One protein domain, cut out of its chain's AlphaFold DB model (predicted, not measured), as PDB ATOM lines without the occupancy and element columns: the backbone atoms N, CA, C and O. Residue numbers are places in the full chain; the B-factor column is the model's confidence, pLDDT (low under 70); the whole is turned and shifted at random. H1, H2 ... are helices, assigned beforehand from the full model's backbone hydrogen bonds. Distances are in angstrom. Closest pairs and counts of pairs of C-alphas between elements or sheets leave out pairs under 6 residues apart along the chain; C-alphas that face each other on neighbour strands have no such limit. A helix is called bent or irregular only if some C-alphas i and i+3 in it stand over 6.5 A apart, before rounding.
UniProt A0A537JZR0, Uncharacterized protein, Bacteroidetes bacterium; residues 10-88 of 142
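Overview. This is residues 10 to 88 of the 142 residues of an uncharacterized protein of Bacteroidetes bacterium (UniProt A0A537JZR0). A long, loose helical hairpin: the kinked helix H2 runs out to a loop, and the bent helix H3 folds back beside it with its first arm, H3a. The second arm, H3b, swings off at the open end of the hairpin, where the short helix H1 packs on it. The printed part has 79 residues with three named helices, in the order H1, H2, H3, and no named strand; the class is all helix. The whole is loose, with a radius of gyration of the C-alphas of 16.6 A, and its outline is a rod of 52 by 23 by 16 A.

Along the chain. H1, residues 10 to 16, begins at C-alpha 10 (55.686, 25.774, -166.844) and is 9.8 A long. H2, residues 19 to 44, is 32.9 A long and ends at C-alpha 44 (66.377, 12.139, -127.825). It has a kink of 47 degrees near residue 26 and is only just irregular, with C-alphas 24 and 27 7.0 A apart. H3, residues 54 to 86, was assigned as one helix by its hydrogen bonds but is bent, with C-alphas 70 and 73 6.7 A apart. Its arms are H3a, residues 54 to 70, 24.6 A, and H3b, residues 73 to 86, 19.8 A, ending at C-alpha 86 (67.128, 32.492, -159.920).

Arrangement. H2 and H3a form a helical hairpin and touch, opposite ways at a tilt of 36 degrees, only just steep; their closest C-alphas, of Leu 37 and Ile 57, are 6.4 A apart. H3b stands at a steep tilt of 44 degrees to H3a. With residues 76 to 81 alone it touches H1, closest at the C-alphas of Glu 13 and Ala 80, 5.5 A. H1 and H3a are apart. Every O i to N i+4 pair is within hydrogen-bond range in H1, H3a and H3b, and 16 of 22 are in H2.

Size, cuts and confidence. The C-alphas farthest apart, of Leu 50 and Asp 88, are 53.2 A apart. The printed part has no cut and no long link. Residues 43 to 48, of which 43 to 44 belong to H2, stand free. The pLDDT is under 70 at residues 10 to 13, 16 to 17 and 84 to 88.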
ATOM      1  N   GLU A  10      56.938  26.441-167.185       64.88
ATOM      2  CA  GLU A  10      55.686  25.774-166.844       64.88
ATOM      3  C   GLU A  10      55.754  24.250-167.028       64.88
ATOM      4  O   GLU A  10      55.300  23.522-166.150       64.88
ATOM      5  N   ASP A  11      56.383  23.725-168.086       67.44
ATOM      6  CA  ASP A  11      56.567  22.275-168.256       67.44
ATOM      7  C   ASP A  11      57.510  21.674-167.202       67.44
ATOM      8  O   ASP A  11      57.326  20.532-166.763       67.44
ATOM      9  N   ILE A  12      58.540  22.426-166.797       69.19
ATOM     10  CA  ILE A  12      59.482  22.014-165.748       69.19
ATOM     11  C   ILE A  12      58.790  22.050-164.383       69.19
ATOM     12  O   ILE A  12      58.852  21.068-163.643       69.19
ATOM     13  N   GLU A  13      58.083  23.135-164.074       68.38
ATOM     14  CA  GLU A  13      57.287  23.307-162.861       68.38
ATOM     15  C   GLU A  13      56.251  22.186-162.741       68.38
ATOM     16  O   GLU A  13      56.181  21.520-161.707       68.38
ATOM     17  N   GLN A  14      55.516  21.886-163.817       70.19
ATOM     18  CA  GLN A  14      54.527  20.809-163.819       70.19
ATOM     19  C   GLN A  14      55.152  19.424-163.651       70.19
ATOM     20  O   GLN A  14      54.578  18.579-162.963       70.19
ATOM     21  N   LYS A  15      56.334  19.167-164.227       70.00
ATOM     22  CA  LYS A  15      57.048  17.895-164.018       70.00
ATOM     23  C   LYS A  15      57.592  17.752-162.599       70.00
ATOM     24  O   LYS A  15      57.544  16.648-162.062       70.00
ATOM     25  N   ILE A  16      58.103  18.824-161.996       69.62
ATOM     26  CA  ILE A  16      58.666  18.803-160.637       69.62
ATOM     27  C   ILE A  16      57.552  18.699-159.591       69.62
ATOM     28  O   ILE A  16      57.642  17.880-158.679       69.62
ATOM     29  N   ALA A  17      56.471  19.462-159.755       68.44
ATOM     30  CA  ALA A  17      55.321  19.448-158.856       68.44
ATOM     31  C   ALA A  17      54.377  18.251-159.083       68.44
ATOM     32  O   ALA A  17      53.353  18.149-158.407       68.44
ATOM     33  N   ASN A  18      54.693  17.346-160.018       72.12
ATOM     34  CA  ASN A  18      53.838  16.207-160.331       72.12
ATOM     35  C   ASN A  18      53.692  15.272-159.106       72.12
ATOM     36  O   ASN A  18      54.688  14.675-158.673       72.12
ATOM     37  N   PRO A  19      52.462  15.050-158.599       70.00
ATOM     38  CA  PRO A  19      52.188  14.138-157.485       70.00
ATOM     39  C   PRO A  19      52.693  12.704-157.712       70.00
ATOM     40  O   PRO A  19      53.024  11.998-156.768       70.00
ATOM     41  N   GLN A  20      52.827  12.260-158.960       73.75
ATOM     42  CA  GLN A  20      53.320  10.918-159.296       73.75
ATOM     43  C   GLN A  20      54.805  10.725-158.945       73.75
ATOM     44  O   GLN A  20      55.264   9.601-158.736       73.75
ATOM     45  N   ASN A  21      55.583  11.810-158.883       71.75
ATOM     46  CA  ASN A  21      56.967  11.745-158.418       71.75
ATOM     47  C   ASN A  21      57.039  11.603-156.893       71.75
ATOM     48  O   ASN A  21      57.945  10.931-156.402       71.75
ATOM     49  N   LEU A  22      56.062  12.151-156.160       72.12
ATOM     50  CA  LEU A  22      55.926  11.946-154.718       72.12
ATOM     51  C   LEU A  22      55.729  10.462-154.402       72.12
ATOM     52  O   LEU A  22      56.440   9.937-153.553       72.12
ATOM     53  N   GLU A  23      54.825   9.769-155.101       80.12
ATOM     54  CA  GLU A  23      54.513   8.355-154.833       80.12
ATOM     55  C   GLU A  23      55.755   7.452-154.849       80.12
ATOM     56  O   GLU A  23      55.858   6.510-154.067       80.12
ATOM     57  N   LYS A  24      56.745   7.769-155.693       82.06
ATOM     58  CA  LYS A  24      58.021   7.038-155.757       82.06
ATOM     59  C   LYS A  24      58.917   7.287-154.544       82.06
ATOM     60  O   LYS A  24      59.739   6.438-154.209       82.06
ATOM     61  N   LEU A  25      58.777   8.445-153.904       80.12
ATOM     62  CA  LEU A  25      59.538   8.857-152.724       80.12
ATOM     63  C   LEU A  25      58.844   8.454-151.416       80.12
ATOM     64  O   LEU A  25      59.524   8.278-150.403       80.12
ATOM     65  N   MET A  26      57.521   8.245-151.441       83.44
ATOM     66  CA  MET A  26      56.717   7.867-150.271       83.44
ATOM     67  C   MET A  26      57.303   6.694-149.471       83.44
ATOM     68  O   MET A  26      57.436   6.852-148.258       83.44
ATOM     69  N   PRO A  27      57.754   5.572-150.075       88.44
ATOM     70  CA  PRO A  27      58.311   4.452-149.311       88.44
ATOM     71  C   PRO A  27      59.588   4.814-148.541       88.44
ATOM     72  O   PRO A  27      59.809   4.339-147.426       88.44
ATOM     73  N   MET A  28      60.438   5.669-149.119       86.25
ATOM     74  CA  MET A  28      61.675   6.121-148.477       86.25
ATOM     75  C   MET A  28      61.374   7.062-147.307       86.25
ATOM     76  O   MET A  28      61.944   6.908-146.226       86.25
ATOM     77  N   ILE A  29      60.468   8.019-147.519       86.75
ATOM     78  CA  ILE A  29      60.022   8.964-146.488       86.75
ATOM     79  C   ILE A  29      59.384   8.194-145.333       86.75
ATOM     80  O   ILE A  29      59.740   8.397-144.174       86.75
ATOM     81  N   GLU A  30      58.503   7.251-145.653       88.50
ATOM     82  CA  GLU A  30      57.814   6.412-144.685       88.50
ATOM     83  C   GLU A  30      58.797   5.619-143.809       88.50
ATOM     84  O   GLU A  30      58.640   5.578-142.585       88.50
ATOM     85  N   ALA A  31      59.833   5.029-144.415       88.69
ATOM     86  CA  ALA A  31      60.883   4.320-143.688       88.69
ATOM     87  C   ALA A  31      61.677   5.254-142.761       88.69
ATOM     88  O   ALA A  31      62.008   4.878-141.634       88.69
ATOM     89  N   HIS A  32      61.961   6.481-143.205       87.88
ATOM     90  CA  HIS A  32      62.687   7.458-142.395       87.88
ATOM     91  C   HIS A  32      61.858   7.945-141.201       87.88
ATOM     92  O   HIS A  32      62.375   8.028-140.087       87.88
ATOM     93  N   VAL A  33      60.562   8.196-141.409       88.06
ATOM     94  CA  VAL A  33      59.613   8.568-140.349       88.06
ATOM     95  C   VAL A  33      59.473   7.438-139.331       88.06
ATOM     96  O   VAL A  33      59.530   7.686-138.129       88.06
ATOM     97  N   ASP A  34      59.341   6.189-139.783       87.69
ATOM     98  CA  ASP A  34      59.234   5.034-138.885       87.69
ATOM     99  C   ASP A  34      60.504   4.855-138.038       87.69
ATOM    100  O   ASP A  34      60.427   4.664-136.822       87.69
ATOM    101  N   ASN A  35      61.683   4.998-138.652       88.38
ATOM    102  CA  ASN A  35      62.960   4.974-137.942       88.38
ATOM    103  C   ASN A  35      63.090   6.131-136.939       88.38
ATOM    104  O   ASN A  35      63.576   5.931-135.823       88.38
ATOM    105  N   PHE A  36      62.639   7.333-137.312       87.12
ATOM    106  CA  PHE A  36      62.665   8.491-136.426       87.12
ATOM    107  C   PHE A  36      61.795   8.263-135.188       87.12
ATOM    108  O   PHE A  36      62.271   8.416-134.068       87.12
ATOM    109  N   LEU A  37      60.544   7.837-135.379       86.62
ATOM    110  CA  LEU A  37      59.593   7.639-134.284       86.62
ATOM    111  C   LEU A  37      59.985   6.488-133.348       86.62
ATOM    112  O   LEU A  37      59.692   6.559-132.158       86.62
ATOM    113  N   LYS A  38      60.624   5.430-133.864       83.56
ATOM    114  CA  LYS A  38      61.009   4.260-133.058       83.56
ATOM    115  C   LYS A  38      62.333   4.450-132.328       83.56
ATOM    116  O   LYS A  38      62.407   4.187-131.129       83.56
ATOM    117  N   ASN A  39      63.355   4.896-133.053       83.75
ATOM    118  CA  ASN A  39      64.729   4.893-132.564       83.75
ATOM    119  C   ASN A  39      65.128   6.292-132.085       83.75
ATOM    120  O   ASN A  39      65.285   6.515-130.889       83.75
ATOM    121  N   LYS A  40      65.173   7.271-132.997       82.88
ATOM    122  CA  LYS A  40      65.644   8.637-132.693       82.88
ATOM    123  C   LYS A  40      64.814   9.344-131.624       82.88
ATOM    124  O   LYS A  40      65.375  10.024-130.777       82.88
ATOM    125  N   LEU A  41      63.492   9.210-131.660       81.19
ATOM    126  CA  LEU A  41      62.609   9.888-130.716       81.19
ATOM    127  C   LEU A  41      62.761   9.324-129.300       81.19
ATOM    128  O   LEU A  41      62.727  10.083-128.337       81.19
ATOM    129  N   SER A  42      62.963   8.011-129.182       79.06
ATOM    130  CA  SER A  42      63.227   7.357-127.899       79.06
ATOM    131  C   SER A  42      64.598   7.733-127.337       79.06
ATOM    132  O   SER A  42      64.722   7.905-126.127       79.06
ATOM    133  N   ASP A  43      65.599   7.903-128.206       83.25
ATOM    134  CA  ASP A  43      66.950   8.319-127.816       83.25
ATOM    135  C   ASP A  43      66.987   9.785-127.346       83.25
ATOM    136  O   ASP A  43      67.556  10.092-126.299       83.25
ATOM    137  N   GLU A  44      66.364  10.694-128.103       84.94
ATOM    138  CA  GLU A  44      66.377  12.139-127.825       84.94
ATOM    139  C   GLU A  44      65.367  12.538-126.734       84.94
ATOM    140  O   GLU A  44      65.591  13.488-125.983       84.94
ATOM    141  N   MET A  45      64.242  11.820-126.621       81.50
ATOM    142  CA  MET A  45      63.174  12.113-125.656       81.50
ATOM    143  C   MET A  45      62.739  10.866-124.863       81.50
ATOM    144  O   MET A  45      61.587  10.428-124.973       81.50
ATOM    145  N   PRO A  46      63.598  10.336-123.967       78.31
ATOM    146  CA  PRO A  46      63.343   9.083-123.245       78.31
ATOM    147  C   PRO A  46      62.095   9.118-122.352       78.31
ATOM    148  O   PRO A  46      61.466   8.099-122.075       78.31
ATOM    149  N   PHE A  47      61.709  10.309-121.885       81.62
ATOM    150  CA  PHE A  47      60.515  10.495-121.061       81.62
ATOM    151  C   PHE A  47      59.212  10.318-121.859       81.62
ATOM    152  O   PHE A  47      58.190   9.955-121.276       81.62
ATOM    153  N   LEU A  48      59.232  10.539-123.182       75.88
ATOM    154  CA  LEU A  48      58.073  10.321-124.053       75.88
ATOM    155  C   LEU A  48      57.906   8.852-124.441       75.88
ATOM    156  O   LEU A  48      56.796   8.446-124.780       75.88
ATOM    157  N   SER A  49      58.954   8.032-124.328       72.12
ATOM    158  CA  SER A  49      58.922   6.603-124.665       72.12
ATOM    159  C   SER A  49      57.853   5.823-123.889       72.12
ATOM    160  O   SER A  49      57.310   4.848-124.397       72.12
ATOM    161  N   LEU A  50      57.496   6.275-122.681       75.62
ATOM    162  CA  LEU A  50      56.434   5.673-121.863       75.62
ATOM    163  C   LEU A  50      55.016   6.000-122.367       75.62
ATOM    164  O   LEU A  50      54.080   5.244-122.113       75.62
ATOM    165  N   PHE A  51      54.851   7.115-123.085       77.56
ATOM    166  CA  PHE A  51      53.567   7.588-123.619       77.56
ATOM    167  C   PHE A  51      53.393   7.268-125.113       77.56
ATOM    168  O   PHE A  51      52.273   7.220-125.628       77.56
ATOM    169  N   ILE A  52      54.496   7.016-125.818       77.12
ATOM    170  CA  ILE A  52      54.522   6.694-127.244       77.12
ATOM    171  C   ILE A  52      54.521   5.171-127.416       77.12
ATOM    172  O   ILE A  52      55.537   4.525-127.643       77.12
ATOM    173  N   GLY A  53      53.330   4.583-127.305       81.94
ATOM    174  CA  GLY A  53      53.111   3.182-127.669       81.94
ATOM    175  C   GLY A  53      52.987   2.980-129.185       81.94
ATOM    176  O   GLY A  53      52.800   3.930-129.946       81.94
ATOM    177  N   ASN A  54      52.972   1.718-129.631       83.25
ATOM    178  CA  ASN A  54      52.823   1.351-131.053       83.25
ATOM    179  C   ASN A  54      51.634   2.035-131.750       83.25
ATOM    180  O   ASN A  54      51.740   2.442-132.905       83.25
ATOM    181  N   LYS A  55      50.503   2.189-131.051       86.06
ATOM    182  CA  LYS A  55      49.311   2.860-131.593       86.06
ATOM    183  C   LYS A  55      49.560   4.351-131.849       86.06
ATOM    184  O   LYS A  55      49.135   4.868-132.879       86.06
ATOM    185  N   THR A  56      50.268   5.021-130.942       86.00
ATOM    186  CA  THR A  56      50.644   6.432-131.079       86.00
ATOM    187  C   THR A  56      51.623   6.614-132.235       86.00
ATOM    188  O   THR A  56      51.407   7.492-133.061       86.00
ATOM    189  N   ILE A  57      52.625   5.733-132.364       86.00
ATOM    190  CA  ILE A  57      53.582   5.741-133.487       86.00
ATOM    191  C   ILE A  57      52.849   5.635-134.825       86.00
ATOM    192  O   ILE A  57      53.073   6.451-135.714       86.00
ATOM    193  N   GLN A  58      51.940   4.667-134.967       89.12
ATOM    194  CA  GLN A  58      51.182   4.506-136.209       89.12
ATOM    195  C   GLN A  58      50.287   5.711-136.506       89.12
ATOM    196  O   GLN A  58      50.187   6.119-137.661       89.12
ATOM    197  N   SER A  59      49.661   6.301-135.482       89.19
ATOM    198  CA  SER A  59      48.835   7.496-135.659       89.19
ATOM    199  C   SER A  59      49.669   8.700-136.097       89.19
ATOM    200  O   SER A  59      49.290   9.370-137.049       89.19
ATOM    201  N   LEU A  60      50.812   8.943-135.449       88.00
ATOM    202  CA  LEU A  60      51.728  10.033-135.797       88.00
ATOM    203  C   LEU A  60      52.269   9.866-137.211       88.00
ATOM    204  O   LEU A  60      52.204  10.801-138.003       88.00
ATOM    205  N   LYS A  61      52.729   8.658-137.546       88.81
ATOM    206  CA  LYS A  61      53.175   8.310-138.893       88.81
ATOM    207  C   LYS A  61      52.078   8.600-139.913       88.81
ATOM    208  O   LYS A  61      52.326   9.314-140.874       88.81
ATOM    209  N   LYS A  62      50.859   8.099-139.691       91.19
ATOM    210  CA  LYS A  62      49.732   8.312-140.606       91.19
ATOM    211  C   LYS A  62      49.432   9.798-140.805       91.19
ATOM    212  O   LYS A  62      49.373  10.241-141.946       91.19
ATOM    213  N   THR A  63      49.260  10.552-139.721       91.56
ATOM    214  CA  THR A  63      48.960  11.989-139.792       91.56
ATOM    215  C   THR A  63      50.075  12.755-140.499       91.56
ATOM    216  O   THR A  63      49.789  13.591-141.346       91.56
ATOM    217  N   PHE A  64      51.338  12.427-140.218       89.50
ATOM    218  CA  PHE A  64      52.478  13.057-140.875       89.50
ATOM    219  C   PHE A  64      52.514  12.775-142.380       89.50
ATOM    220  O   PHE A  64      52.703  13.701-143.160       89.50
ATOM    221  N   MET A  65      52.298  11.523-142.801       88.75
ATOM    222  CA  MET A  65      52.284  11.183-144.230       88.75
ATOM    223  C   MET A  65      51.150  11.900-144.972       88.75
ATOM    224  O   MET A  65      51.373  12.405-146.065       88.75
ATOM    225  N   GLN A  66      49.962  12.004-144.366       90.25
ATOM    226  CA  GLN A  66      48.825  12.731-144.948       90.25
ATOM    227  C   GLN A  66      49.107  14.231-145.102       90.25
ATOM    228  O   GLN A  66      48.783  14.835-146.125       90.25
ATOM    229  N   GLU A  67      49.735  14.831-144.091       87.31
ATOM    230  CA  GLU A  67      50.135  16.235-144.152       87.31
ATOM    231  C   GLU A  67      51.210  16.446-145.226       87.31
ATOM    232  O   GLU A  67      51.139  17.385-146.015       87.31
ATOM    233  N   LEU A  68      52.170  15.524-145.325       86.25
ATOM    234  CA  LEU A  68      53.237  15.573-146.318       86.25
ATOM    235  C   LEU A  68      52.705  15.451-147.751       86.25
ATOM    236  O   LEU A  68      53.140  16.213-148.608       86.25
ATOM    237  N   GLU A  69      51.737  14.568-148.014       83.81
ATOM    238  CA  GLU A  69      51.057  14.473-149.318       83.81
ATOM    239  C   GLU A  69      50.403  15.798-149.734       83.81
ATOM    240  O   GLU A  69      50.385  16.143-150.915       83.81
ATOM    241  N   THR A  70      49.908  16.564-148.761       84.81
ATOM    242  CA  THR A  70      49.242  17.849-148.999       84.81
ATOM    243  C   THR A  70      50.244  18.990-149.182       84.81
ATOM    244  O   THR A  70      50.086  19.826-150.075       84.81
ATOM    245  N   LEU A  71      51.294  19.030-148.358       84.19
ATOM    246  CA  LEU A  71      52.282  20.112-148.351       84.19
ATOM    247  C   LEU A  71      53.321  19.978-149.462       84.19
ATOM    248  O   LEU A  71      53.793  20.983-149.994       84.19
ATOM    249  N   PHE A  72      53.696  18.758-149.834       83.25
ATOM    250  CA  PHE A  72      54.791  18.539-150.774       83.25
ATOM    251  C   PHE A  72      54.563  19.187-152.150       83.25
ATOM    252  O   PHE A  72      55.479  19.870-152.614       83.25
ATOM    253  N   PRO A  73      53.380  19.077-152.796       80.44
ATOM    254  CA  PRO A  73      53.129  19.766-154.062       80.44
ATOM    255  C   PRO A  73      53.276  21.287-153.943       80.44
ATOM    256  O   PRO A  73      53.794  21.930-154.853       80.44
ATOM    257  N   GLN A  74      52.870  21.870-152.811       83.75
ATOM    258  CA  GLN A  74      52.986  23.310-152.564       83.75
ATOM    259  C   GLN A  74      54.446  23.737-152.389       83.75
ATOM    260  O   GLN A  74      54.867  24.740-152.967       83.75
ATOM    261  N   ILE A  75      55.232  22.955-151.641       81.81
ATOM    262  CA  ILE A  75      56.672  23.178-151.459       81.81
ATOM    263  C   ILE A  75      57.391  23.090-152.806       81.81
ATOM    264  O   ILE A  75      58.151  23.991-153.148       81.81
ATOM    265  N   MET A  76      57.121  22.044-153.593       79.50
ATOM    266  CA  MET A  76      57.747  21.853-154.904       79.50
ATOM    267  C   MET A  76      57.375  22.953-155.888       79.50
ATOM    268  O   MET A  76      58.243  23.437-156.607       79.50
ATOM    269  N   LYS A  77      56.116  23.398-155.879       80.25
ATOM    270  CA  LYS A  77      55.673  24.537-156.684       80.25
ATOM    271  C   LYS A  77      56.407  25.824-156.302       80.25
ATOM    272  O   LYS A  77      56.903  26.533-157.166       80.25
ATOM    273  N   THR A  78      56.512  26.099-155.005       81.12
ATOM    274  CA  THR A  78      57.209  27.289-154.492       81.12
ATOM    275  C   THR A  78      58.695  27.246-154.851       81.12
ATOM    276  O   THR A  78      59.248  28.228-155.333       81.12
ATOM    277  N   TYR A  79      59.333  26.087-154.686       77.00
ATOM    278  CA  TYR A  79      60.732  25.882-155.045       77.00
ATOM    279  C   TYR A  79      60.977  26.020-156.553       77.00
ATOM    280  O   TYR A  79      61.935  26.674-156.955       77.00
ATOM    281  N   ALA A  80      60.099  25.464-157.393       76.00
ATOM    282  CA  ALA A  80      60.167  25.635-158.841       76.00
ATOM    283  C   ALA A  80      59.988  27.106-159.258       76.00
ATOM    284  O   ALA A  80      60.719  27.578-160.125       76.00
ATOM    285  N   GLY A  81      59.091  27.845-158.596       73.12
ATOM    286  CA  GLY A  81      58.926  29.286-158.798       73.12
ATOM    287  C   GLY A  81      60.189  30.084-158.456       73.12
ATOM    288  O   GLY A  81      60.623  30.911-159.249       73.12
ATOM    289  N   HIS A  82      60.850  29.784-157.336       75.00
ATOM    290  CA  HIS A  82      62.131  30.420-157.001       75.00
ATOM    291  C   HIS A  82      63.255  30.034-157.964       75.00
ATOM    292  O   HIS A  82      64.050  30.885-158.348       75.00
ATOM    293  N   LEU A  83      63.299  28.778-158.420       70.56
ATOM    294  CA  LEU A  83      64.237  28.372-159.466       70.56
ATOM    295  C   LEU A  83      64.015  29.153-160.763       70.56
ATOM    296  O   LEU A  83      64.987  29.435-161.448       70.56
ATOM    297  N   GLN A  84      62.778  29.517-161.105       66.44
ATOM    298  CA  GLN A  84      62.500  30.383-162.251       66.44
ATOM    299  C   GLN A  84      63.042  31.805-162.063       66.44
ATOM    300  O   GLN A  84      63.526  32.398-163.021       66.44
ATOM    301  N   GLU A  85      62.967  32.348-160.850       68.31
ATOM    302  CA  GLU A  85      63.501  33.677-160.530       68.31
ATOM    303  C   GLU A  85      65.039  33.695-160.495       68.31
ATOM    304  O   GLU A  85      65.654  34.683-160.893       68.31
ATOM    305  N   GLU A  86      65.667  32.609-160.035       62.38
ATOM    306  CA  GLU A  86      67.128  32.492-159.920       62.38
ATOM    307  C   GLU A  86      67.809  32.011-161.212       62.38
ATOM    308  O   GLU A  86      68.953  32.387-161.493       62.38
ATOM    309  N   LEU A  87      67.138  31.175-162.013       60.31
ATOM    310  CA  LEU A  87      67.625  30.748-163.322       60.31
ATOM    311  C   LEU A  87      67.309  31.836-164.338       60.31
ATOM    312  O   LEU A  87      66.295  31.803-165.032       60.31
ATOM    313  N   ASP A  88      68.239  32.776-164.453       59.47
ATOM    314  CA  ASP A  88      68.272  33.760-165.522       59.47
ATOM    315  C   ASP A  88      68.469  33.028-166.862       59.47
ATOM    316  O   ASP A  88      69.586  32.777-167.331       59.47
TER     317      ASP A  88